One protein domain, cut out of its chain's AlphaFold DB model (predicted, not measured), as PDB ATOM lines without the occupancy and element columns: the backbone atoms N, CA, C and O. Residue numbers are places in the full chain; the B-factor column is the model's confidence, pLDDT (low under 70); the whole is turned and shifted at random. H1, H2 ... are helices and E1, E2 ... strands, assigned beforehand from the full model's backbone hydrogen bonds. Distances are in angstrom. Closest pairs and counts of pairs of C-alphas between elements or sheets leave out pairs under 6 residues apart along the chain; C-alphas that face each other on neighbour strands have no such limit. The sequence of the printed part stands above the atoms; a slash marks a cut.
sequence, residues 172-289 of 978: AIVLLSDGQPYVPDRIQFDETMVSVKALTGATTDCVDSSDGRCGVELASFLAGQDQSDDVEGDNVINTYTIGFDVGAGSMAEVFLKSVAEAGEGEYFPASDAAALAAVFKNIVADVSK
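Overview. This is residues 172 to 289 of the 978 residues of the protein "Ricin B-type lectin domain-containing protein" of Leucothrix pacifica (UniProt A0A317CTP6). A small parallel sheet of three strands, E1, E2 and E3, makes the core, with H4 covering one face and H3 the other; H2 packs beside H3, and H1 packs on H2, away from the sheet. The 118 printed residues run E1 H1 H2 E2 H3 E3 H4, a mixed class of helices and strands with sheet order E1, E2, E3. The whole is compact, with a radius of gyration of the C-alphas of 15.0 A, and flat, spanning 41 by 39 by 19 A.

Arrangement. Inner strand E2, residues 237 to 244, is parallel to E1, residues 172 to 177, with N 175 and O 240 2.8 A apart, and to E3, residues 267 to 270, with N 268 and O 241 2.8 A apart, both within hydrogen-bond range. H3, residues 251 to 262, and H4, residues 273 to 287, are on opposite faces, making three layers, helices on both faces of a sheet; their heights over the sheet are 8.3 A and 9.1 A. The closest C-alphas of E2 and H3 are those of Tyr 240 and Ala 260, 5.2 A; of E2 and H4, Tyr 240 and Ile 283, 7.4 A. H2, residues 215 to 224, is on the same face as H3 and touches its residues 258 to 262 alone, at a shallow tilt of 17 degrees, the closest C-alphas being those of Val 216 and Val 259, 4.6 A. H1, residues 186 to 200, is not on the sheet; its residues 196 to 200 alone touch H2, the closest C-alphas being those of Thr 200 and Phe 221, 5.9 A. E1, H1 H2, E2 and E2, H3, E3 are strand-helix-strand units, parallel neighbour strands joined through helices, with right-handed crossovers. In H1, H2, H3 and H4 every O i to N i+4 pair is within hydrogen-bond range.

Along the chain. E2 is 22.1 A long, E1 16.1 A and E3 10.0 A; H4 is 21.0 A, H1 20.8 A, H3 16.4 A and H2 14.1 A. E1 begins at C-alpha 172, (20.116, -55.328, -106.678), and H4 ends at C-alpha 287, (26.764, -52.998, -106.023).

Size, cuts and confidence. The C-alphas of Thr 203 and Ala 274, the two farthest apart, are 43.2 A apart. The printed part has no cut; the links H1 to H2 and H2 to E2 are long. The mean pLDDT of the printed part is 80.2, with 20 residues under 70, among them 207 to 210, 231 to 234 and 285 to 289.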
ATOM      1  N   ALA A 172      19.758 -54.402-105.622       84.81
ATOM      2  CA  ALA A 172      20.116 -55.328-106.678       84.81
ATOM      3  C   ALA A 172      19.361 -56.650-106.556       84.81
ATOM      4  O   ALA A 172      19.186 -57.201-105.466       84.81
ATOM      5  N   ILE A 173      18.978 -57.194-107.705       90.94
ATOM      6  CA  ILE A 173      18.502 -58.565-107.858       90.94
ATOM      7  C   ILE A 173      19.604 -59.371-108.530       90.94
ATOM      8  O   ILE A 173      20.139 -58.974-109.560       90.94
ATOM      9  N   VAL A 174      19.913 -60.541-107.972       91.44
ATOM     10  CA  VAL A 174      20.810 -61.513-108.604       91.44
ATOM     11  C   VAL A 174      20.002 -62.731-109.021       91.44
ATOM     12  O   VAL A 174      19.584 -63.533-108.184       91.44
ATOM     13  N   LEU A 175      19.781 -62.874-110.323       92.12
ATOM     14  CA  LEU A 175      19.073 -64.000-110.914       92.12
ATOM     15  C   LEU A 175      20.067 -65.083-111.336       92.12
ATOM     16  O   LEU A 175      20.706 -64.986-112.380       92.12
ATOM     17  N   LEU A 176      20.165 -66.148-110.548       92.56
ATOM     18  CA  LEU A 176      20.919 -67.348-110.907       92.56
ATOM     19  C   LEU A 176      20.011 -68.349-111.622       92.56
ATOM     20  O   LEU A 176      18.936 -68.679-111.125       92.56
ATOM     21  N   SER A 177      20.453 -68.858-112.770       89.50
ATOM     22  CA  SER A 177      19.739 -69.887-113.523       89.50
ATOM     23  C   SER A 177      20.694 -70.915-114.120       89.50
ATOM     24  O   SER A 177      21.790 -70.575-114.557       89.50
ATOM     25  N   ASP A 178      20.257 -72.172-114.160       85.69
ATOM     26  CA  ASP A 178      20.968 -73.308-114.750       85.69
ATOM     27  C   ASP A 178      20.475 -73.671-116.165       85.69
ATOM     28  O   ASP A 178      20.918 -74.652-116.766       85.69
ATOM     29  N   GLY A 179      19.545 -72.896-116.733       82.50
ATOM     30  CA  GLY A 179      18.918 -73.274-117.991       82.50
ATOM     31  C   GLY A 179      17.901 -72.285-118.542       82.50
ATOM     32  O   GLY A 179      17.853 -71.111-118.190       82.50
ATOM     33  N   GLN A 180      17.102 -72.761-119.497       81.25
ATOM     34  CA  GLN A 180      16.046 -71.954-120.106       81.25
ATOM     35  C   GLN A 180      14.841 -71.843-119.161       81.25
ATOM     36  O   GLN A 180      14.520 -72.827-118.488       81.25
ATOM     37  N   PRO A 181      14.121 -70.705-119.165       78.12
ATOM     38  CA  PRO A 181      12.831 -70.592-118.494       78.12
ATOM     39  C   PRO A 181      11.887 -71.731-118.905       78.12
ATOM     40  O   PRO A 181      11.784 -72.061-120.089       78.12
ATOM     41  N   TYR A 182      11.197 -72.324-117.931       79.50
ATOM     42  CA  TYR A 182      10.277 -73.442-118.135       79.50
ATOM     43  C   TYR A 182       8.898 -73.106-117.568       79.50
ATOM     44  O   TYR A 182       8.777 -72.774-116.390       79.50
ATOM     45  N   VAL A 183       7.849 -73.216-118.395       78.31
ATOM     46  CA  VAL A 183       6.463 -72.915-117.997       78.31
ATOM     47  C   VAL A 183       5.654 -74.211-117.860       78.31
ATOM     48  O   VAL A 183       5.156 -74.734-118.864       78.31
ATOM     49  N   PRO A 184       5.477 -74.744-116.636       76.25
ATOM     50  CA  PRO A 184       4.641 -75.921-116.407       76.25
ATOM     51  C   PRO A 184       3.135 -75.603-116.454       76.25
ATOM     52  O   PRO A 184       2.347 -76.484-116.795       76.25
ATOM     53  N   ASP A 185       2.733 -74.357-116.160       84.25
ATOM     54  CA  ASP A 185       1.341 -73.886-116.193       84.25
ATOM     55  C   ASP A 185       1.202 -72.601-117.027       84.25
ATOM     56  O   ASP A 185       1.620 -71.510-116.634       84.25
ATOM     57  N   ARG A 186       0.581 -72.735-118.203       82.69
ATOM     58  CA  ARG A 186       0.343 -71.622-119.134       82.69
ATOM     59  C   ARG A 186      -0.667 -70.601-118.607       82.69
ATOM     60  O   ARG A 186      -0.561 -69.440-118.978       82.69
ATOM     61  N   ILE A 187      -1.626 -71.004-117.773       84.00
ATOM     62  CA  ILE A 187      -2.664 -70.094-117.268       84.00
ATOM     63  C   ILE A 187      -2.044 -69.135-116.254       84.00
ATOM     64  O   ILE A 187      -2.186 -67.924-116.392       84.00
ATOM     65  N   GLN A 188      -1.290 -69.670-115.291       81.38
ATOM     66  CA  GLN A 188      -0.577 -68.855-114.305       81.38
ATOM     67  C   GLN A 188       0.463 -67.938-114.966       81.38
ATOM     68  O   GLN A 188       0.643 -66.789-114.561       81.38
ATOM     69  N   PHE A 189       1.129 -68.425-116.016       81.38
ATOM     70  CA  PHE A 189       2.039 -67.614-116.819       81.38
ATOM     71  C   PHE A 189       1.322 -66.437-117.498       81.38
ATOM     72  O   PHE A 189       1.783 -65.302-117.388       81.38
ATOM     73  N   ASP A 190       0.171 -66.673-118.133       82.88
ATOM     74  CA  ASP A 190      -0.627 -65.615-118.761       82.88
ATOM     75  C   ASP A 190      -1.114 -64.575-117.732       82.88
ATOM     76  O   ASP A 190      -1.049 -63.371-117.993       82.88
ATOM     77  N   GLU A 191      -1.530 -65.007-116.539       84.88
ATOM     78  CA  GLU A 191      -1.906 -64.114-115.429       84.88
ATOM     79  C   GLU A 191      -0.718 -63.281-114.919       84.88
ATOM     80  O   GLU A 191      -0.852 -62.075-114.671       84.88
ATOM     81  N   THR A 192       0.463 -63.893-114.822       82.62
ATOM     82  CA  THR A 192       1.706 -63.213-114.422       82.62
ATOM     83  C   THR A 192       2.097 -62.164-115.458       82.62
ATOM     84  O   THR A 192       2.386 -61.025-115.101       82.62
ATOM     85  N   MET A 193       2.012 -62.487-116.752       83.06
ATOM     86  CA  MET A 193       2.274 -61.524-117.825       83.06
ATOM     87  C   MET A 193       1.311 -60.335-117.792       83.06
ATOM     88  O   MET A 193       1.728 -59.202-118.030       83.06
ATOM     89  N   VAL A 194       0.021 -60.567-117.524       84.00
ATOM     90  CA  VAL A 194      -0.959 -59.477-117.371       84.00
ATOM     91  C   VAL A 194      -0.588 -58.587-116.187       84.00
ATOM     92  O   VAL A 194      -0.666 -57.366-116.302       84.00
ATOM     93  N   SER A 195      -0.138 -59.186-115.085       85.75
ATOM     94  CA  SER A 195       0.281 -58.460-113.883       85.75
ATOM     95  C   SER A 195       1.537 -57.622-114.131       85.75
ATOM     96  O   SER A 195       1.545 -56.442-113.795       85.75
ATOM     97  N   VAL A 196       2.554 -58.180-114.799       86.06
ATOM     98  CA  VAL A 196       3.770 -57.440-115.172       86.06
ATOM     99  C   VAL A 196       3.434 -56.285-116.112       86.06
ATOM    100  O   VAL A 196       3.882 -55.176-115.877       86.06
ATOM    101  N   LYS A 197       2.579 -56.478-117.123       85.44
ATOM    102  CA  LYS A 197       2.163 -55.373-118.010       85.44
ATOM    103  C   LYS A 197       1.411 -54.272-117.278       85.44
ATOM    104  O   LYS A 197       1.581 -53.099-117.597       85.44
ATOM    105  N   ALA A 198       0.553 -54.649-116.331       85.88
ATOM    106  CA  ALA A 198      -0.152 -53.685-115.502       85.88
ATOM    107  C   ALA A 198       0.829 -52.894-114.624       85.88
ATOM    108  O   ALA A 198       0.678 -51.679-114.521       85.88
ATOM    109  N   LEU A 199       1.836 -53.567-114.058       85.25
ATOM    110  CA  LEU A 199       2.890 -52.958-113.246       85.25
ATOM    111  C   LEU A 199       3.764 -52.000-114.068       85.25
ATOM    112  O   LEU A 199       3.945 -50.855-113.677       85.25
ATOM    113  N   THR A 200       4.241 -52.433-115.236       83.94
ATOM    114  CA  THR A 200       5.147 -51.641-116.083       83.94
ATOM    115  C   THR A 200       4.440 -50.591-116.944       83.94
ATOM    116  O   THR A 200       5.086 -49.850-117.682       83.94
ATOM    117  N   GLY A 201       3.104 -50.541-116.918       81.31
ATOM    118  CA  GLY A 201       2.313 -49.661-117.782       81.31
ATOM    119  C   GLY A 201       2.406 -49.998-119.279       81.31
ATOM    120  O   GLY A 201       2.017 -49.185-120.124       81.31
ATOM    121  N   ALA A 202       2.910 -51.183-119.639       77.94
ATOM    122  CA  ALA A 202       3.089 -51.595-121.024       77.94
ATOM    123  C   ALA A 202       1.738 -51.789-121.742       77.94
ATOM    124  O   ALA A 202       0.848 -52.506-121.284       77.94
ATOM    125  N   THR A 203       1.591 -51.173-122.920       69.19
ATOM    126  CA  THR A 203       0.359 -51.245-123.739       69.19
ATOM    127  C   THR A 203       0.411 -52.304-124.844       69.19
ATOM    128  O   THR A 203      -0.607 -52.593-125.477       69.19
ATOM    129  N   THR A 204       1.583 -52.898-125.071       73.44
ATOM    130  CA  THR A 204       1.824 -53.980-126.034       73.44
ATOM    131  C   THR A 204       2.216 -55.267-125.320       73.44
ATOM    132  O   THR A 204       2.703 -55.246-124.192       73.44
ATOM    133  N   ASP A 205       2.022 -56.406-125.988       68.50
ATOM    134  CA  ASP A 205       2.566 -57.671-125.499       68.50
ATOM    135  C   ASP A 205       4.101 -57.614-125.460       68.50
ATOM    136  O   ASP A 205       4.718 -57.058-126.367       68.50
ATOM    137  N   CYS A 206       4.694 -58.185-124.406       74.94
ATOM    138  CA  CYS A 206       6.142 -58.274-124.228       74.94
ATOM    139  C   CYS A 206       6.797 -58.964-125.440       74.94
ATOM    140  O   CYS A 206       6.201 -59.867-126.042       74.94
ATOM    141  N   VAL A 207       7.995 -58.514-125.806       61.47
ATOM    142  CA  VAL A 207       8.556 -58.646-127.163       61.47
ATOM    143  C   VAL A 207       9.081 -60.059-127.462       61.47
ATOM    144  O   VAL A 207       9.154 -60.455-128.629       61.47
ATOM    145  N   ASP A 208       9.394 -60.860-126.439       63.03
ATOM    146  CA  ASP A 208       9.899 -62.228-126.612       63.03
ATOM    147  C   ASP A 208       8.766 -63.252-126.815       63.03
ATOM    148  O   ASP A 208       7.692 -63.147-126.239       63.03
ATOM    149  N   SER A 209       9.002 -64.283-127.629       54.47
ATOM    150  CA  SER A 209       8.074 -65.395-127.847       54.47
ATOM    151  C   SER A 209       8.299 -66.608-126.929       54.47
ATOM    152  O   SER A 209       7.482 -67.531-126.966       54.47
ATOM    153  N   SER A 210       9.359 -66.592-126.112       64.88
ATOM    154  CA  SER A 210       9.795 -67.692-125.243       64.88
ATOM    155  C   SER A 210       9.003 -67.832-123.926       64.88
ATOM    156  O   SER A 210       8.113 -67.039-123.615       64.88
ATOM    157  N   ASP A 211       9.349 -68.861-123.149       71.88
ATOM    158  CA  ASP A 211       8.811 -69.158-121.813       71.88
ATOM    159  C   ASP A 211       9.337 -68.200-120.715       71.88
ATOM    160  O   ASP A 211       8.910 -68.296-119.568       71.88
ATOM    161  N   GLY A 212      10.220 -67.247-121.058       71.44
ATOM    162  CA  GLY A 212      10.706 -66.159-120.188       71.44
ATOM    163  C   GLY A 212      10.123 -64.778-120.516       71.44
ATOM    164  O   GLY A 212      10.664 -63.752-120.100       71.44
ATOM    165  N   ARG A 213       9.048 -64.726-121.314       77.06
ATOM    166  CA  ARG A 213       8.433 -63.477-121.791       77.06
ATOM    167  C   ARG A 213       8.106 -62.517-120.631       77.06
ATOM    168  O   ARG A 213       7.583 -62.946-119.610       77.06
ATOM    169  N   CYS A 214       8.356 -61.219-120.840       81.12
ATOM    170  CA  CYS A 214       8.218 -60.118-119.872       81.12
ATOM    171  C   CYS A 214       9.365 -59.954-118.853       81.12
ATOM    172  O   CYS A 214       9.329 -58.999-118.082       81.12
ATOM    173  N   GLY A 215      10.382 -60.828-118.843       86.06
ATOM    174  CA  GLY A 215      11.532 -60.688-117.937       86.06
ATOM    175  C   GLY A 215      12.403 -59.460-118.229       86.06
ATOM    176  O   GLY A 215      12.815 -58.769-117.305       86.06
ATOM    177  N   VAL A 216      12.625 -59.153-119.510       86.88
ATOM    178  CA  VAL A 216      13.393 -57.977-119.958       86.88
ATOM    179  C   VAL A 216      12.641 -56.685-119.631       86.88
ATOM    180  O   VAL A 216      13.221 -55.736-119.117       86.88
ATOM    181  N   GLU A 217      11.332 -56.657-119.882       88.19
ATOM    182  CA  GLU A 217      10.476 -55.511-119.577       88.19
ATOM    183  C   GLU A 217      10.358 -55.262-118.071       88.19
ATOM    184  O   GLU A 217      10.324 -54.109-117.647       88.19
ATOM    185  N   LEU A 218      10.315 -56.326-117.263       89.44
ATOM    186  CA  LEU A 218      10.337 -56.204-115.809       89.44
ATOM    187  C   LEU A 218      11.683 -55.657-115.323       89.44
ATOM    188  O   LEU A 218      11.683 -54.714-114.543       89.44
ATOM    189  N   ALA A 219      12.808 -56.189-115.808       89.69
ATOM    190  CA  ALA A 219      14.135 -55.691-115.444       89.69
ATOM    191  C   ALA A 219      14.318 -54.209-115.819       89.69
ATOM    192  O   ALA A 219      14.778 -53.425-114.999       89.69
ATOM    193  N   SER A 220      13.856 -53.804-117.006       86.38
ATOM    194  CA  SER A 220      13.878 -52.399-117.436       86.38
ATOM    195  C   SER A 220      12.980 -51.493-116.594       86.38
ATOM    196  O   SER A 220      13.346 -50.352-116.326       86.38
ATOM    197  N   PHE A 221      11.815 -51.976-116.155       90.12
ATOM    198  CA  PHE A 221      10.966 -51.226-115.231       90.12
ATOM    199  C   PHE A 221      11.640 -51.041-113.870       90.12
ATOM    200  O   PHE A 221      11.630 -49.936-113.342       90.12
ATOM    201  N   LEU A 222      12.238 -52.105-113.333       89.56
ATOM    202  CA  LEU A 222      12.937 -52.079-112.051       89.56
ATOM    203  C   LEU A 222      14.144 -51.132-112.066       89.56
ATOM    204  O   LEU A 222      14.347 -50.409-111.098       89.56
ATOM    205  N   ALA A 223      14.898 -51.094-113.166       83.56
ATOM    206  CA  ALA A 223      16.047 -50.203-113.318       83.56
ATOM    207  C   ALA A 223      15.663 -48.745-113.628       83.56
ATOM    208  O   ALA A 223      16.453 -47.844-113.389       83.56
ATOM    209  N   GLY A 224      14.467 -48.499-114.172       75.62
ATOM    210  CA  GLY A 224      14.088 -47.181-114.689       75.62
ATOM    211  C   GLY A 224      12.967 -46.466-113.940       75.62
ATOM    212  O   GLY A 224      12.568 -45.386-114.377       75.62
ATOM    213  N   GLN A 225      12.380 -47.060-112.900       81.12
ATOM    214  CA  GLN A 225      11.278 -46.477-112.124       81.12
ATOM    215  C   GLN A 225      11.539 -46.622-110.625       81.12
ATOM    216  O   GLN A 225      12.097 -47.629-110.189       81.12
ATOM    217  N   ASP A 226      11.072 -45.653-109.843       80.38
ATOM    218  CA  ASP A 226      11.106 -45.718-108.385       80.38
ATOM    219  C   ASP A 226      10.258 -46.891-107.860       80.38
ATOM    220  O   ASP A 226       9.115 -47.098-108.283       80.38
ATOM    221  N   GLN A 227      10.839 -47.684-106.960       84.44
ATOM    222  CA  GLN A 227      10.206 -48.864-106.372       84.44
ATOM    223  C   GLN A 227       9.636 -48.607-104.970       84.44
ATOM    224  O   GLN A 227       9.085 -49.536-104.369       84.44
ATOM    225  N   SER A 228       9.747 -47.384-104.430       80.62
ATOM    226  CA  SER A 228       9.274 -47.072-103.079       80.62
ATOM    227  C   SER A 228       8.774 -45.632-102.913       80.62
ATOM    228  O   SER A 228       9.548 -44.735-102.617       80.62
ATOM    229  N   ASP A 229       7.448 -45.452-102.881       77.31
ATOM    230  CA  ASP A 229       6.811 -44.157-102.567       77.31
ATOM    231  C   ASP A 229       7.111 -43.639-101.135       77.31
ATOM    232  O   ASP A 229       6.860 -42.472-100.822       77.31
ATOM    233  N   ASP A 230       7.581 -44.516-100.237       72.81
ATOM    234  CA  ASP A 230       7.839 -44.221 -98.819       72.81
ATOM    235  C   ASP A 230       9.278 -43.736 -98.546       72.81
ATOM    236  O   ASP A 230       9.575 -43.281 -97.437       72.81
ATOM    237  N   VAL A 231      10.171 -43.837 -99.535       64.19
ATOM    238  CA  VAL A 231      11.585 -43.454 -99.444       64.19
ATOM    239  C   VAL A 231      11.841 -42.411-100.526       64.19
ATOM    240  O   VAL A 231      11.535 -42.639-101.685       64.19
ATOM    241  N   GLU A 232      12.340 -41.236-100.148       57.78
ATOM    242  CA  GLU A 232      12.555 -40.126-101.086       57.78
ATOM    243  C   GLU A 232      13.618 -40.485-102.151       57.78
ATOM    244  O   GLU A 232      14.513 -41.269-101.876       57.78
ATOM    245  N   GLY A 233      13.520 -39.953-103.374       58.09
ATOM    246  CA  GLY A 233      14.430 -40.294-104.484       58.09
ATOM    247  C   GLY A 233      13.983 -41.490-105.340       58.09
ATOM    248  O   GLY A 233      12.992 -42.144-105.041       58.09
ATOM    249  N   ASP A 234      14.699 -41.750-106.440       62.47
ATOM    250  CA  ASP A 234      14.391 -42.856-107.357       62.47
ATOM    251  C   ASP A 234      15.046 -44.160-106.857       62.47
ATOM    252  O   ASP A 234      16.230 -44.410-107.091       62.47
ATOM    253  N   ASN A 235      14.286 -45.020-106.168       73.06
ATOM    254  CA  ASN A 235      14.786 -46.274-105.591       73.06
ATOM    255  C   ASN A 235      14.799 -47.408-106.630       73.06
ATOM    256  O   ASN A 235      14.031 -48.371-106.536       73.06
ATOM    257  N   VAL A 236      15.642 -47.276-107.652       80.75
ATOM    258  CA  VAL A 236      15.764 -48.251-108.749       80.75
ATOM    259  C   VAL A 236      16.487 -49.531-108.310       80.75
ATOM    260  O   VAL A 236      17.205 -49.549-107.309       80.75
ATOM    261  N   ILE A 237      16.283 -50.624-109.050       83.88
ATOM    262  CA  ILE A 237      16.855 -51.946-108.762       83.88
ATOM    263  C   ILE A 237      17.605 -52.484-109.985       83.88
ATOM    264  O   ILE A 237      16.990 -52.836-110.996       83.88
ATOM    265  N   ASN A 238      18.924 -52.651-109.859       86.44
ATOM    266  CA  ASN A 238      19.753 -53.274-110.892       86.44
ATOM    267  C   ASN A 238      19.569 -54.798-110.904       86.44
ATOM    268  O   ASN A 238      19.470 -55.443-109.859       86.44
ATOM    269  N   THR A 239      19.555 -55.414-112.084       90.06
ATOM    270  CA  THR A 239      19.384 -56.867-112.224       90.06
ATOM    271  C   THR A 239      20.629 -57.516-112.816       90.06
ATOM    272  O   THR A 239      20.942 -57.342-113.988       90.06
ATOM    273  N   TYR A 240      21.301 -58.342-112.022       91.25
ATOM    274  CA  TYR A 240      22.415 -59.187-112.445       91.25
ATOM    275  C   TYR A 240      21.921 -60.587-112.773       91.25
ATOM    276  O   TYR A 240      21.013 -61.104-112.116       91.25
ATOM    277  N   THR A 241      22.547 -61.243-113.746       93.75
ATOM    278  CA  THR A 241      22.193 -62.619-114.108       93.75
ATOM    279  C   THR A 241      23.405 -63.542-114.056       93.75
ATOM    280  O   THR A 241      24.511 -63.175-114.444       93.75
ATOM    281  N   ILE A 242      23.216 -64.764-113.558       94.44
ATOM    282  CA  ILE A 242      24.254 -65.795-113.486       94.44
ATOM    283  C   ILE A 242      23.779 -67.021-114.258       94.44
ATOM    284  O   ILE A 242      22.782 -67.639-113.886       94.44
ATOM    285  N   GLY A 243      24.508 -67.390-115.310       92.81
ATOM    286  CA  GLY A 243      24.309 -68.646-116.029       92.81
ATOM    287  C   GLY A 243      25.178 -69.750-115.435       92.81
ATOM    288  O   GLY A 243      26.371 -69.813-115.738       92.81
ATOM    289  N   PHE A 244      24.597 -70.613-114.600       93.00
ATOM    290  CA  PHE A 244      25.298 -71.733-113.971       93.00
ATOM    291  C   PHE A 244      25.270 -72.983-114.863       93.00
ATOM    292  O   PHE A 244      24.215 -73.544-115.117       93.00
ATOM    293  N   ASP A 245      26.427 -73.408-115.365       89.88
ATOM    294  CA  ASP A 245      26.578 -74.481-116.363       89.88
ATOM    295  C   ASP A 245      25.765 -74.239-117.658       89.88
ATOM    296  O   ASP A 245      25.406 -75.150-118.407       89.88
ATOM    297  N   VAL A 246      25.488 -72.965-117.959       89.44
ATOM    298  CA  VAL A 246      24.772 -72.556-119.169       89.44
ATOM    299  C   VAL A 246      25.744 -72.497-120.349       89.44
ATOM    300  O   VAL A 246      26.719 -71.747-120.355       89.44
ATOM    301  N   GLY A 247      25.458 -73.276-121.396       86.62
ATOM    302  CA  GLY A 247      26.297 -73.332-122.593       86.62
ATOM    303  C   GLY A 247      26.376 -71.997-123.346       86.62
ATOM    304  O   GLY A 247      25.352 -71.360-123.610       86.62
ATOM    305  N   ALA A 248      27.589 -71.617-123.759       85.50
ATOM    306  CA  ALA A 248      27.833 -70.406-124.539       85.50
ATOM    307  C   ALA A 248      27.090 -70.421-125.894       85.50
ATOM    308  O   ALA A 248      27.067 -71.429-126.605       85.50
ATOM    309  N   GLY A 249      26.487 -69.295-126.262       80.94
ATOM    310  CA  GLY A 249      25.633 -69.098-127.430       80.94
ATOM    311  C   GLY A 249      24.243 -69.735-127.321       80.94
ATOM    312  O   GLY A 249      23.500 -69.724-128.305       80.94
ATOM    313  N   SER A 250      23.880 -70.320-126.176       87.69
ATOM    314  CA  SER A 250      22.555 -70.918-125.983       87.69
ATOM    315  C   SER A 250      21.463 -69.851-125.857       87.69
ATOM    316  O   SER A 250      21.722 -68.711-125.478       87.69
ATOM    317  N   MET A 251      20.206 -70.227-126.120       83.25
ATOM    318  CA  MET A 251      19.076 -69.310-125.903       83.25
ATOM    319  C   MET A 251      18.943 -68.878-124.434       83.25
ATOM    320  O   MET A 251      18.456 -67.784-124.185       83.25
ATOM    321  N   ALA A 252      19.386 -69.711-123.482       86.31
ATOM    322  CA  ALA A 252      19.407 -69.356-122.065       86.31
ATOM    323  C   ALA A 252      20.406 -68.223-121.797       86.31
ATOM    324  O   ALA A 252      20.034 -67.223-121.198       86.31
ATOM    325  N   GLU A 253      21.640 -68.332-122.309       89.12
ATOM    326  CA  GLU A 253      22.632 -67.258-122.169       89.12
ATOM    327  C   GLU A 253      22.149 -65.961-122.832       89.12
ATOM    328  O   GLU A 253      22.249 -64.894-122.233       89.12
ATOM    329  N   VAL A 254      21.606 -66.041-124.052       86.62
ATOM    330  CA  VAL A 254      21.100 -64.859-124.771       86.62
ATOM    331  C   VAL A 254      19.993 -64.166-123.975       86.62
ATOM    332  O   VAL A 254      19.992 -62.943-123.865       86.62
ATOM    333  N   PHE A 255      19.077 -64.940-123.392       88.50
ATOM    334  CA  PHE A 255      18.009 -64.400-122.560       88.50
ATOM    335  C   PHE A 255      18.556 -63.752-121.279       88.50
ATOM    336  O   PHE A 255      18.233 -62.601-120.998       88.50
ATOM    337  N   LEU A 256      19.439 -64.434-120.543       90.69
ATOM    338  CA  LEU A 256      20.037 -63.901-119.315       90.69
ATOM    339  C   LEU A 256      20.843 -62.617-119.568       90.69
ATOM    340  O   LEU A 256      20.737 -61.683-118.774       90.69
ATOM    341  N   LYS A 257      21.577 -62.529-120.685       88.56
ATOM    342  CA  LYS A 257      22.246 -61.287-121.110       88.56
ATOM    343  C   LYS A 257      21.247 -60.167-121.357       88.56
ATOM    344  O   LYS A 257      21.422 -59.088-120.814       88.56
ATOM    345  N   SER A 258      20.166 -60.440-122.089       87.19
ATOM    346  CA  SER A 258      19.151 -59.418-122.372       87.19
ATOM    347  C   SER A 258      18.443 -58.896-121.116       87.19
ATOM    348  O   SER A 258      18.097 -57.721-121.059       87.19
ATOM    349  N   VAL A 259      18.247 -59.748-120.102       89.94
ATOM    350  CA  VAL A 259      17.668 -59.346-118.810       89.94
ATOM    351  C   VAL A 259      18.654 -58.489-118.018       89.94
ATOM    352  O   VAL A 259      18.248 -57.457-117.496       89.94
ATOM    353  N   ALA A 260      19.932 -58.881-117.958       87.31
ATOM    354  CA  ALA A 260      20.955 -58.093-117.272       87.31
ATOM    355  C   ALA A 260      21.169 -56.723-117.930       87.31
ATOM    356  O   ALA A 260      21.123 -55.708-117.247       87.31
ATOM    357  N   GLU A 261      21.311 -56.685-119.259       84.69
ATOM    358  CA  GLU A 261      21.475 -55.442-120.023       84.69
ATOM    359  C   GLU A 261      20.290 -54.486-119.823       84.69
ATOM    360  O   GLU A 261      20.487 -53.287-119.648       84.69
ATOM    361  N   ALA A 262      19.058 -55.003-119.828       84.75
ATOM    362  CA  ALA A 262      17.867 -54.182-119.621       84.75
ATOM    363  C   ALA A 262      17.685 -53.727-118.169       84.75
ATOM    364  O   ALA A 262      17.082 -52.686-117.944       84.75
ATOM    365  N   GLY A 263      18.177 -54.505-117.206       83.75
ATOM    366  CA  GLY A 263      18.170 -54.160-115.788       83.75
ATOM    367  C   GLY A 263      19.416 -53.409-115.326       83.75
ATOM    368  O   GLY A 263      19.682 -53.428-114.131       83.75
ATOM    369  N   GLU A 264      20.203 -52.840-116.247       79.94
ATOM    370  CA  GLU A 264      21.447 -52.109-115.958       79.94
ATOM    371  C   GLU A 264      22.410 -52.868-115.022       79.94
ATOM    372  O   GLU A 264      23.067 -52.285-114.163       79.94
ATOM    373  N   GLY A 265      22.473 -54.194-115.164       80.88
ATOM    374  CA  GLY A 265      23.421 -55.068-114.475       80.88
ATOM    375  C   GLY A 265      24.302 -55.841-115.457       80.88
ATOM    376  O   GLY A 265      24.348 -55.562-116.655       80.88
ATOM    377  N   GLU A 266      25.010 -56.853-114.956       84.94
ATOM    378  CA  GLU A 266      25.936 -57.668-115.755       84.94
ATOM    379  C   GLU A 266      25.567 -59.164-115.724       84.94
ATOM    380  O   GLU A 266      25.065 -59.689-114.723       84.94
ATOM    381  N   TYR A 267      25.810 -59.854-116.846       89.25
ATOM    382  CA  TYR A 267      25.690 -61.308-116.958       89.25
ATOM    383  C   TYR A 267      27.023 -61.996-116.659       89.25
ATOM    384  O   TYR A 267      28.042 -61.696-117.284       89.25
ATOM    385  N   PHE A 268      26.983 -63.026-115.818       88.88
ATOM    386  CA  PHE A 268      28.150 -63.817-115.453       88.88
ATOM    387  C   PHE A 268      27.963 -65.312-115.751       88.88
ATOM    388  O   PHE A 268      27.016 -65.930-115.260       88.88
ATOM    389  N   PRO A 269      28.882 -65.954-116.490       88.75
ATOM    390  CA  PRO A 269      28.920 -67.406-116.585       88.75
ATOM    391  C   PRO A 269      29.642 -68.016-115.372       88.75
ATOM    392  O   PRO A 269      30.698 -67.537-114.958       88.75
ATOM    393  N   ALA A 270      29.121 -69.119-114.839       88.56
ATOM    394  CA  ALA A 270      29.799 -69.926-113.824       88.56
ATOM    395  C   ALA A 270      29.591 -71.414-114.116       88.56
ATOM    396  O   ALA A 270      28.501 -71.812-114.492       88.56
ATOM    397  N   SER A 271      30.612 -72.254-113.947       87.38
ATOM    398  CA  SER A 271      30.512 -73.707-114.200       87.38
ATOM    399  C   SER A 271      30.829 -74.570-112.978       87.38
ATOM    400  O   SER A 271      30.734 -75.792-113.038       87.38
ATOM    401  N   ASP A 272      31.244 -73.952-111.874       76.75
ATOM    402  CA  ASP A 272      31.566 -74.622-110.618       76.75
ATOM    403  C   ASP A 272      31.398 -73.667-109.425       76.75
ATOM    404  O   ASP A 272      31.140 -72.471-109.586       76.75
ATOM    405  N   ALA A 273      31.532 -74.202-108.210       74.69
ATOM    406  CA  ALA A 273      31.350 -73.444-106.975       74.69
ATOM    407  C   ALA A 273      32.380 -72.312-106.789       74.69
ATOM    408  O   ALA A 273      32.038 -71.266-106.237       74.69
ATOM    409  N   ALA A 274      33.623 -72.484-107.252       64.06
ATOM    410  CA  ALA A 274      34.666 -71.468-107.113       64.06
ATOM    411  C   ALA A 274      34.413 -70.286-108.059       64.06
ATOM    412  O   ALA A 274      34.499 -69.129-107.638       64.06
ATOM    413  N   ALA A 275      34.035 -70.574-109.307       67.06
ATOM    414  CA  ALA A 275      33.594 -69.584-110.280       67.06
ATOM    415  C   ALA A 275      32.347 -68.847-109.779       67.06
ATOM    416  O   ALA A 275      32.313 -67.619-109.797       67.06
ATOM    417  N   LEU A 276      31.360 -69.571-109.242       80.62
ATOM    418  CA  LEU A 276      30.146 -68.966-108.698       80.62
ATOM    419  C   LEU A 276      30.440 -68.032-107.510       80.62
ATOM    420  O   LEU A 276      29.912 -66.922-107.445       80.62
ATOM    421  N   ALA A 277      31.331 -68.430-106.598       70.56
ATOM    422  CA  ALA A 277      31.762 -67.580-105.490       70.56
ATOM    423  C   ALA A 277      32.512 -66.321-105.969       70.56
ATOM    424  O   ALA A 277      32.369 -65.254-105.369       70.56
ATOM    425  N   ALA A 278      33.309 -66.422-107.037       64.56
ATOM    426  CA  ALA A 278      33.955 -65.265-107.656       64.56
ATOM    427  C   ALA A 278      32.929 -64.312-108.290       64.56
ATOM    428  O   ALA A 278      33.030 -63.102-108.104       64.56
ATOM    429  N   VAL A 279      31.906 -64.855-108.958       79.12
ATOM    430  CA  VAL A 279      30.802 -64.081-109.541       79.12
ATOM    431  C   VAL A 279      30.040 -63.299-108.471       79.12
ATOM    432  O   VAL A 279      29.902 -62.086-108.600       79.12
ATOM    433  N   PHE A 280      29.621 -63.936-107.373       80.19
ATOM    434  CA  PHE A 280      28.943 -63.215-106.288       80.19
ATOM    435  C   PHE A 280      29.826 -62.129-105.658       80.19
ATOM    436  O   PHE A 280      29.331 -61.051-105.344       80.19
ATOM    437  N   LYS A 281      31.139 -62.365-105.511       69.31
ATOM    438  CA  LYS A 281      32.076 -61.328-105.042       69.31
ATOM    439  C   LYS A 281      32.148 -60.141-106.001       69.31
ATOM    440  O   LYS A 281      32.209 -59.010-105.527       69.31
ATOM    441  N   ASN A 282      32.136 -60.389-107.311       65.00
ATOM    442  CA  ASN A 282      32.119 -59.330-108.318       65.00
ATOM    443  C   ASN A 282      30.825 -58.521-108.240       65.00
ATOM    444  O   ASN A 282      30.903 -57.303-108.155       65.00
ATOM    445  N   ILE A 283      29.668 -59.187-108.171       72.38
ATOM    446  CA  ILE A 283      28.366 -58.515-108.063       72.38
ATOM    447  C   ILE A 283      28.295 -57.664-106.791       72.38
ATOM    448  O   ILE A 283      27.963 -56.490-106.861       72.38
ATOM    449  N   VAL A 284      28.675 -58.206-105.628       70.69
ATOM    450  CA  VAL A 284      28.672 -57.433-104.370       70.69
ATOM    451  C   VAL A 284      29.626 -56.240-104.446       70.69
ATOM    452  O   VAL A 284      29.301 -55.172-103.936       70.69
ATOM    453  N   ALA A 285      30.797 -56.398-105.069       61.06
ATOM    454  CA  ALA A 285      31.739 -55.298-105.253       61.06
ATOM    455  C   ALA A 285      31.200 -54.220-106.203       61.06
ATOM    456  O   ALA A 285      31.442 -53.045-105.948       61.06
ATOM    457  N   ASP A 286      30.482 -54.617-107.254       62.75
ATOM    458  CA  ASP A 286      29.840 -53.727-108.222       62.75
ATOM    459  C   ASP A 286      28.716 -52.913-107.571       62.75
ATOM    460  O   ASP A 286      28.759 -51.688-107.571       62.75
ATOM    461  N   VAL A 287      27.821 -53.600-106.855       62.47
ATOM    462  CA  VAL A 287      26.764 -52.998-106.023       62.47
ATOM    463  C   VAL A 287      27.347 -52.121-104.904       62.47
ATOM    464  O   VAL A 287      26.660 -51.259-104.371       62.47
ATOM    465  N   SER A 288      28.621 -52.300-104.542       56.03
ATOM    466  CA  SER A 288      29.316 -51.502-103.520       56.03
ATOM    467  C   SER A 288      30.317 -50.488-104.098       56.03
ATOM    468  O   SER A 288      31.159 -49.980-103.342       56.03
ATOM    469  N   LYS A 289      30.309 -50.227-105.416       51.22
ATOM    470  CA  LYS A 289      31.181 -49.218-106.039       51.22
ATOM    471  C   LYS A 289      30.878 -47.839-105.464       51.22
ATOM    472  O   LYS A 289      29.732 -47.481-105.228       51.22
TER     473      LYS A 289